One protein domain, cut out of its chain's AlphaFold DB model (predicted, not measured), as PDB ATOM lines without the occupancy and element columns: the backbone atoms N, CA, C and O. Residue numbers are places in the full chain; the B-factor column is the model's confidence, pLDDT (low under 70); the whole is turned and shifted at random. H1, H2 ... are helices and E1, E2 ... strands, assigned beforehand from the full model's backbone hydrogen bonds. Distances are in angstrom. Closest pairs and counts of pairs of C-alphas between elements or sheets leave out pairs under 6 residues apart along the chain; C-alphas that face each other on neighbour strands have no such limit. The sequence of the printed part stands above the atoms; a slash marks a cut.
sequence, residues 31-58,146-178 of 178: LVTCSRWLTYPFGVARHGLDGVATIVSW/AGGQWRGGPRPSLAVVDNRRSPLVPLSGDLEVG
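What this domain is: This is residues 31 to 58 and 146 to 178 of the 178 residues of an uncharacterized protein of Saccharothrix ecbatanensis (UniProt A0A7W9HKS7). With little regular structure, this is a small twisted antiparallel sheet, E1 E2 E3, set among loops; the short helix H1 grazes it near the turn of the E2 and E3 hairpin. Of 61 printed residues, 23 are in named elements, in the chain order H1 E1 E2 E3, a mixed class. The whole is compact, radius of gyration of the C-alphas 10.7 A, spanning 31 by 22 by 20 A.

Where its parts are: E2, residues 146 to 151, measures 15.9 A; E3, 157 to 162, 15.2 A, ends at C-alpha (-16.349, 20.406, -36.980). E1 is residues 53 to 56, 9.4 A. H1, residues 41 to 47, 10.3 A, begins at (-32.995, 13.784, -30.951).

How they stand to each other: The sheet is only just strongly twisted, up to 4.4 A off its best plane. E2 and E3 are antiparallel at 143 degrees; N 149 and O 159 are 2.8 A apart, within hydrogen-bond range. E1 and E2 are antiparallel at 130 degrees, with N 54 and O 148 2.8 A apart. H1 is on the sheet but only grazes it with residues 41 to 45; its closest C-alphas to E3 are Pro 41 and Ser 157, 7.5 A. In H1 every O i to N i+4 pair is within hydrogen-bond range.

The domain as a whole: Residues 59 to 145 are not printed; C-alphas 58 and 146 are 8.6 A apart. Residues 163 to 178 have no named element. pLDDT is under 70 at residues 37, 38 and 42.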
ATOM      1  N   LEU A  31     -14.636   9.097 -25.631       86.94
ATOM      2  CA  LEU A  31     -15.307   9.626 -26.813       86.94
ATOM      3  C   LEU A  31     -16.014   8.491 -27.553       86.94
ATOM      4  O   LEU A  31     -15.464   7.401 -27.713       86.94
ATOM      5  N   VAL A  32     -17.214   8.770 -28.052       87.56
ATOM      6  CA  VAL A  32     -17.978   7.860 -28.909       87.56
ATOM      7  C   VAL A  32     -18.433   8.616 -30.133       87.56
ATOM      8  O   VAL A  32     -18.912   9.737 -30.011       87.56
ATOM      9  N   THR A  33     -18.331   7.982 -31.299       86.44
ATOM     10  CA  THR A  33     -18.960   8.462 -32.528       86.44
ATOM     11  C   THR A  33     -19.917   7.410 -33.084       86.44
ATOM     12  O   THR A  33     -19.583   6.225 -33.137       86.44
ATOM     13  N   CYS A  34     -21.126   7.820 -33.472       84.75
ATOM     14  CA  CYS A  34     -22.119   6.952 -34.100       84.75
ATOM     15  C   CYS A  34     -22.902   7.713 -35.173       84.75
ATOM     16  O   CYS A  34     -23.636   8.645 -34.872       84.75
ATOM     17  N   SER A  35     -22.794   7.276 -36.425       75.00
ATOM     18  CA  SER A  35     -23.378   7.973 -37.577       75.00
ATOM     19  C   SER A  35     -24.819   7.576 -37.919       75.00
ATOM     20  O   SER A  35     -25.499   8.329 -38.607       75.00
ATOM     21  N   ARG A  36     -25.308   6.403 -37.483       71.75
ATOM     22  CA  ARG A  36     -26.582   5.841 -37.983       71.75
ATOM     23  C   ARG A  36     -27.825   6.221 -37.174       71.75
ATOM     24  O   ARG A  36     -28.896   6.359 -37.752       71.75
ATOM     25  N   TRP A  37     -27.720   6.323 -35.850       65.88
ATOM     26  CA  TRP A  37     -28.899   6.455 -34.972       65.88
ATOM     27  C   TRP A  37     -29.141   7.847 -34.427       65.88
ATOM     28  O   TRP A  37     -30.216   8.130 -33.903       65.88
ATOM     29  N   LEU A  38     -28.140   8.707 -34.534       68.62
ATOM     30  CA  LEU A  38     -28.104   9.992 -33.850       68.62
ATOM     31  C   LEU A  38     -28.552  11.137 -34.758       68.62
ATOM     32  O   LEU A  38     -28.314  12.306 -34.476       68.62
ATOM     33  N   THR A  39     -29.249  10.788 -35.836       76.25
ATOM     34  CA  THR A  39     -29.987  11.709 -36.698       76.25
ATOM     35  C   THR A  39     -31.283  12.197 -36.037       76.25
ATOM     36  O   THR A  39     -31.870  13.181 -36.487       76.25
ATOM     37  N   TYR A  40     -31.719  11.523 -34.963       77.75
ATOM     38  CA  TYR A  40     -32.975  11.766 -34.262       77.75
ATOM     39  C   TYR A  40     -32.741  12.155 -32.790       77.75
ATOM     40  O   TYR A  40     -32.189  11.345 -32.036       77.75
ATOM     41  N   PRO A  41     -33.221  13.325 -32.327       74.31
ATOM     42  CA  PRO A  41     -32.995  13.784 -30.951       74.31
ATOM     43  C   PRO A  41     -33.635  12.866 -29.897       74.31
ATOM     44  O   PRO A  41     -33.084  12.667 -28.815       74.31
ATOM     45  N   PHE A  42     -34.775  12.240 -30.210       69.56
ATOM     46  CA  PHE A  42     -35.479  11.365 -29.267       69.56
ATOM     47  C   PHE A  42     -34.697  10.090 -28.928       69.56
ATOM     48  O   PHE A  42     -34.793   9.593 -27.807       69.56
ATOM     49  N   GLY A  43     -33.917   9.553 -29.875       73.19
ATOM     50  CA  GLY A  43     -33.103   8.359 -29.647       73.19
ATOM     51  C   GLY A  43     -31.986   8.633 -28.643       73.19
ATOM     52  O   GLY A  43     -31.714   7.805 -27.779       73.19
ATOM     53  N   VAL A  44     -31.405   9.830 -28.713       75.19
ATOM     54  CA  VAL A  44     -30.372  10.300 -27.784       75.19
ATOM     55  C   VAL A  44     -30.960  10.458 -26.385       75.19
ATOM     56  O   VAL A  44     -30.484   9.828 -25.440       75.19
ATOM     57  N   ALA A  45     -32.046  11.233 -26.281       77.75
ATOM     58  CA  ALA A  45     -32.705  11.557 -25.020       77.75
ATOM     59  C   ALA A  45     -33.181  10.300 -24.280       77.75
ATOM     60  O   ALA A  45     -32.912  10.114 -23.096       77.75
ATOM     61  N   ARG A  46     -33.854   9.392 -25.001       79.44
ATOM     62  CA  ARG A  46     -34.419   8.157 -24.443       79.44
ATOM     63  C   ARG A  46     -33.357   7.236 -23.845       79.44
ATOM     64  O   ARG A  46     -33.658   6.469 -22.934       79.44
ATOM     65  N   HIS A  47     -32.149   7.258 -24.396       81.19
ATOM     66  CA  HIS A  47     -31.107   6.295 -24.061       81.19
ATOM     67  C   HIS A  47     -29.935   6.895 -23.272       81.19
ATOM     68  O   HIS A  47     -29.009   6.152 -22.945       81.19
ATOM     69  N   GLY A  48     -29.996   8.186 -22.920       81.06
ATOM     70  CA  GLY A  48     -28.951   8.871 -22.154       81.06
ATOM     71  C   GLY A  48     -27.618   8.903 -22.898       81.06
ATOM     72  O   GLY A  48     -26.578   8.598 -22.323       81.06
ATOM     73  N   LEU A  49     -27.661   9.180 -24.203       84.88
ATOM     74  CA  LEU A  49     -26.492   9.198 -25.087       84.88
ATOM     75  C   LEU A  49     -25.881  10.604 -25.196       84.88
ATOM     76  O   LEU A  49     -25.554  11.072 -26.288       84.88
ATOM     77  N   ASP A  50     -25.739  11.274 -24.057       87.06
ATOM     78  CA  ASP A  50     -25.121  12.595 -23.973       87.06
ATOM     79  C   ASP A  50     -23.624  12.509 -24.304       87.06
ATOM     80  O   ASP A  50     -22.956  11.521 -23.993       87.06
ATOM     81  N   GLY A  51     -23.088  13.530 -24.973       88.69
ATOM     82  CA  GLY A  51     -21.681  13.582 -25.372       88.69
ATOM     83  C   GLY A  51     -21.319  12.658 -26.538       88.69
ATOM     84  O   GLY A  51     -20.150  12.590 -26.919       88.69
ATOM     85  N   VAL A  52     -22.278  11.956 -27.152       90.31
ATOM     86  CA  VAL A  52     -21.981  11.121 -28.321       90.31
ATOM     87  C   VAL A  52     -21.855  11.984 -29.575       90.31
ATOM     88  O   VAL A  52     -22.760  12.746 -29.930       90.31
ATOM     89  N   ALA A  53     -20.719  11.850 -30.258       92.31
ATOM     90  CA  ALA A  53     -20.450  12.490 -31.533       92.31
ATOM     91  C   ALA A  53     -21.166  11.778 -32.693       92.31
ATOM     92  O   ALA A  53     -21.434  10.575 -32.663       92.31
ATOM     93  N   THR A  54     -21.482  12.523 -33.743       92.31
ATOM     94  CA  THR A  54     -22.161  12.034 -34.943       92.31
ATOM     95  C   THR A  54     -21.790  12.892 -36.148       92.31
ATOM     96  O   THR A  54     -21.179  13.952 -36.026       92.31
ATOM     97  N   ILE A  55     -22.186  12.433 -37.328       93.00
ATOM     98  CA  ILE A  55     -22.280  13.287 -38.506       93.00
ATOM     99  C   ILE A  55     -23.460  14.263 -38.372       93.00
ATOM    100  O   ILE A  55     -24.479  13.949 -37.741       93.00
ATOM    101  N   VAL A  56     -23.309  15.421 -39.004       94.19
ATOM    102  CA  VAL A  56     -24.321  16.465 -39.153       94.19
ATOM    103  C   VAL A  56     -24.558  16.669 -40.646       94.19
ATOM    104  O   VAL A  56     -23.679  17.169 -41.348       94.19
ATOM    105  N   SER A  57     -25.724  16.251 -41.136       92.69
ATOM    106  CA  SER A  57     -26.139  16.417 -42.533       92.69
ATOM    107  C   SER A  57     -27.048  17.621 -42.758       92.69
ATOM    108  O   SER A  57     -27.165  18.078 -43.888       92.69
ATOM    109  N   TRP A  58     -27.737  18.084 -41.712       94.00
ATOM    110  CA  TRP A  58     -28.598  19.263 -41.757       94.00
ATOM    111  C   TRP A  58     -28.962  19.730 -40.341       94.00
ATOM    112  O   TRP A  58     -29.149  18.912 -39.436       94.00
ATOM    113  N   ALA A 146     -20.851  17.811 -41.688       95.19
ATOM    114  CA  ALA A 146     -20.140  18.320 -40.523       95.19
ATOM    115  C   ALA A 146     -20.015  17.227 -39.442       95.19
ATOM    116  O   ALA A 146     -20.670  16.183 -39.497       95.19
ATOM    117  N   GLY A 147     -19.150  17.458 -38.460       95.06
ATOM    118  CA  GLY A 147     -19.099  16.718 -37.207       95.06
ATOM    119  C   GLY A 147     -19.911  17.439 -36.138       95.06
ATOM    120  O   GLY A 147     -19.814  18.656 -35.985       95.06
ATOM    121  N   GLY A 148     -20.694  16.686 -35.376       94.81
ATOM    122  CA  GLY A 148     -21.467  17.217 -34.264       94.81
ATOM    123  C   GLY A 148     -21.403  16.333 -33.035       94.81
ATOM    124  O   GLY A 148     -20.961  15.188 -33.104       94.81
ATOM    125  N   GLN A 149     -21.848  16.869 -31.909       94.06
ATOM    126  CA  GLN A 149     -21.917  16.171 -30.636       94.06
ATOM    127  C   GLN A 149     -23.222  16.511 -29.930       94.06
ATOM    128  O   GLN A 149     -23.597  17.678 -29.812       94.06
ATOM    129  N   TRP A 150     -23.929  15.480 -29.474       91.62
ATOM    130  CA  TRP A 150     -25.153  15.678 -28.716       91.62
ATOM    131  C   TRP A 150     -24.846  16.201 -27.318       91.62
ATOM    132  O   TRP A 150     -24.040  15.629 -26.585       91.62
ATOM    133  N   ARG A 151     -25.529  17.278 -26.945       89.62
ATOM    134  CA  ARG A 151     -25.524  17.864 -25.609       89.62
ATOM    135  C   ARG A 151     -26.800  17.455 -24.897       89.62
ATOM    136  O   ARG A 151     -27.897  17.675 -25.417       89.62
ATOM    137  N   GLY A 152     -26.632  16.869 -23.717       81.31
ATOM    138  CA  GLY A 152     -27.735  16.569 -22.815       81.31
ATOM    139  C   GLY A 152     -28.379  17.831 -22.247       81.31
ATOM    140  O   GLY A 152     -27.912  18.950 -22.459       81.31
ATOM    141  N   GLY A 153     -29.462  17.643 -21.501       75.81
ATOM    142  CA  GLY A 153     -30.203  18.718 -20.844       75.81
ATOM    143  C   GLY A 153     -31.712  18.629 -21.082       75.81
ATOM    144  O   GLY A 153     -32.184  17.687 -21.719       75.81
ATOM    145  N   PRO A 154     -32.490  19.616 -20.591       70.62
ATOM    146  CA  PRO A 154     -33.953  19.617 -20.711       70.62
ATOM    147  C   PRO A 154     -34.449  19.576 -22.163       70.62
ATOM    148  O   PRO A 154     -35.518  19.039 -22.441       70.62
ATOM    149  N   ARG A 155     -33.663  20.143 -23.085       76.56
ATOM    150  CA  ARG A 155     -33.838  20.025 -24.534       76.56
ATOM    151  C   ARG A 155     -32.498  19.621 -25.144       76.56
ATOM    152  O   ARG A 155     -31.624  20.483 -25.252       76.56
ATOM    153  N   PRO A 156     -32.311  18.340 -25.501       81.31
ATOM    154  CA  PRO A 156     -31.095  17.891 -26.157       81.31
ATOM    155  C   PRO A 156     -30.824  18.707 -27.416       81.31
ATOM    156  O   PRO A 156     -31.741  18.992 -28.189       81.31
ATOM    157  N   SER A 157     -29.566  19.079 -27.618       88.81
ATOM    158  CA  SER A 157     -29.141  19.869 -28.773       88.81
ATOM    159  C   SER A 157     -27.953  19.217 -29.460       88.81
ATOM    160  O   SER A 157     -27.164  18.513 -28.833       88.81
ATOM    161  N   LEU A 158     -27.843  19.427 -30.766       93.06
ATOM    162  CA  LEU A 158     -26.734  18.928 -31.564       93.06
ATOM    163  C   LEU A 158     -25.756  20.077 -31.802       93.06
ATOM    164  O   LEU A 158     -26.005  20.935 -32.647       93.06
ATOM    165  N   ALA A 159     -24.663  20.103 -31.042       95.12
ATOM    166  CA  ALA A 159     -23.593  21.068 -31.254       95.12
ATOM    167  C   ALA A 159     -22.797  20.681 -32.504       95.12
ATOM    168  O   ALA A 159     -22.475  19.508 -32.687       95.12
ATOM    169  N   VAL A 160     -22.462  21.649 -33.348       96.81
ATOM    170  CA  VAL A 160     -21.578  21.472 -34.502       96.81
ATOM    171  C   VAL A 160     -20.161  21.766 -34.037       96.81
ATOM    172  O   VAL A 160     -19.863  22.891 -33.645       96.81
ATOM    173  N   VAL A 161     -19.314  20.738 -34.064       97.00
ATOM    174  CA  VAL A 161     -17.953  20.759 -33.500       97.00
ATOM    175  C   VAL A 161     -16.863  20.684 -34.572       97.00
ATOM    176  O   VAL A 161     -15.696  20.931 -34.290       97.00
ATOM    177  N   ASP A 162     -17.230  20.348 -35.813       96.62
ATOM    178  CA  ASP A 162     -16.349  20.406 -36.980       96.62
ATOM    179  C   ASP A 162     -17.165  20.740 -38.230       96.62
ATOM    180  O   ASP A 162     -18.080  20.003 -38.584       96.62
ATOM    181  N   ASN A 163     -16.831  21.820 -38.931       96.50
ATOM    182  CA  ASN A 163     -17.502  22.207 -40.173       96.50
ATOM    183  C   ASN A 163     -16.542  22.287 -41.369       96.50
ATOM    184  O   ASN A 163     -16.906  22.795 -42.427       96.50
ATOM    185  N   ARG A 164     -15.321  21.742 -41.257       95.81
ATOM    186  CA  ARG A 164     -14.277  21.888 -42.293       95.81
ATOM    187  C   ARG A 164     -14.705  21.337 -43.651       95.81
ATOM    188  O   ARG A 164     -14.231  21.794 -44.685       95.81
ATOM    189  N   ARG A 165     -15.580  20.328 -43.642       91.44
ATOM    190  CA  ARG A 165     -16.145  19.700 -44.845       91.44
ATOM    191  C   ARG A 165     -17.547  20.191 -45.197       91.44
ATOM    192  O   ARG A 165     -18.024  19.824 -46.261       91.44
ATOM    193  N   SER A 166     -18.180  20.992 -44.341       92.12
ATOM    194  CA  SER A 166     -19.507  21.578 -44.551       92.12
ATOM    195  C   SER A 166     -19.514  23.028 -44.057       92.12
ATOM    196  O   SER A 166     -20.036  23.312 -42.983       92.12
ATOM    197  N   PRO A 167     -18.902  23.965 -44.804       87.94
ATOM    198  CA  PRO A 167     -18.782  25.356 -44.366       87.94
ATOM    199  C   PRO A 167     -20.132  26.086 -44.307       87.94
ATOM    200  O   PRO A 167     -20.213  27.140 -43.694       87.94
ATOM    201  N   LEU A 168     -21.181  25.506 -44.903       87.25
ATOM    202  CA  LEU A 168     -22.552  26.020 -44.863       87.25
ATOM    203  C   LEU A 168     -23.191  25.932 -43.473       87.25
ATOM    204  O   LEU A 168     -24.308  26.395 -43.308       87.25
ATOM    205  N   VAL A 169     -22.546  25.313 -42.482       94.69
ATOM    206  CA  VAL A 169     -23.045  25.300 -41.105       94.69
ATOM    207  C   VAL A 169     -21.998  25.892 -40.162       94.69
ATOM    208  O   VAL A 169     -20.835  25.472 -40.191       94.69
ATOM    209  N   PRO A 170     -22.361  26.873 -39.319       95.62
ATOM    210  CA  PRO A 170     -21.435  27.444 -38.357       95.62
ATOM    211  C   PRO A 170     -21.119  26.445 -37.238       95.62
ATOM    212  O   PRO A 170     -21.934  25.590 -36.884       95.62
ATOM    213  N   LEU A 171     -19.927  26.578 -36.654       97.25
ATOM    214  CA  LEU A 171     -19.605  25.913 -35.394       97.25
ATOM    215  C   LEU A 171     -20.507  26.464 -34.285       97.25
ATOM    216  O   LEU A 171     -20.742  27.670 -34.213       97.25
ATOM    217  N   SER A 172     -20.972  25.585 -33.402       96.06
ATOM    218  CA  SER A 172     -21.800  25.959 -32.249       96.06
ATOM    219  C   SER A 172     -21.278  25.425 -30.913       96.06
ATOM    220  O   SER A 172     -21.915  25.620 -29.880       96.06
ATOM    221  N   GLY A 173     -20.104  24.793 -30.909       94.94
ATOM    222  CA  GLY A 173     -19.373  24.431 -29.699       94.94
ATOM    223  C   GLY A 173     -18.106  23.635 -30.003       94.94
ATOM    224  O   GLY A 173     -17.871  23.238 -31.141       94.94
ATOM    225  N   ASP A 174     -17.312  23.371 -28.971       96.38
ATOM    226  CA  ASP A 174     -16.119  22.527 -29.065       96.38
ATOM    227  C   ASP A 174     -16.460  21.048 -28.853       96.38
ATOM    228  O   ASP A 174     -17.487  20.715 -28.262       96.38
ATOM    229  N   LEU A 175     -15.594  20.139 -29.308       95.19
ATOM    230  CA  LEU A 175     -15.697  18.721 -28.957       95.19
ATOM    231  C   LEU A 175     -15.350  18.530 -27.472       95.19
ATOM    232  O   LEU A 175     -14.238  18.826 -27.044       95.19
ATOM    233  N   GLU A 176     -16.278  17.964 -26.707       92.75
ATOM    234  CA  GLU A 176     -16.065  17.594 -25.309       92.75
ATOM    235  C   GLU A 176     -15.641  16.127 -25.228       92.75
ATOM    236  O   GLU A 176     -16.237  15.256 -25.868       92.75
ATOM    237  N   VAL A 177     -14.619  15.842 -24.428       87.56
ATOM    238  CA  VAL A 177     -14.144  14.482 -24.151       87.56
ATOM    239  C   VAL A 177     -14.175  14.231 -22.649       87.56
ATOM    240  O   VAL A 177     -13.855  15.130 -21.870       87.56
ATOM    241  N   GLY A 178     -14.581  13.021 -22.261       71.44
ATOM    242  CA  GLY A 178     -14.579  12.556 -20.871       71.44
ATOM    243  C   GLY A 178     -13.225  12.063 -20.376       71.44
ATOM    244  O   GLY A 178     -12.297  11.830 -21.199       71.44
TER     245      GLY A 178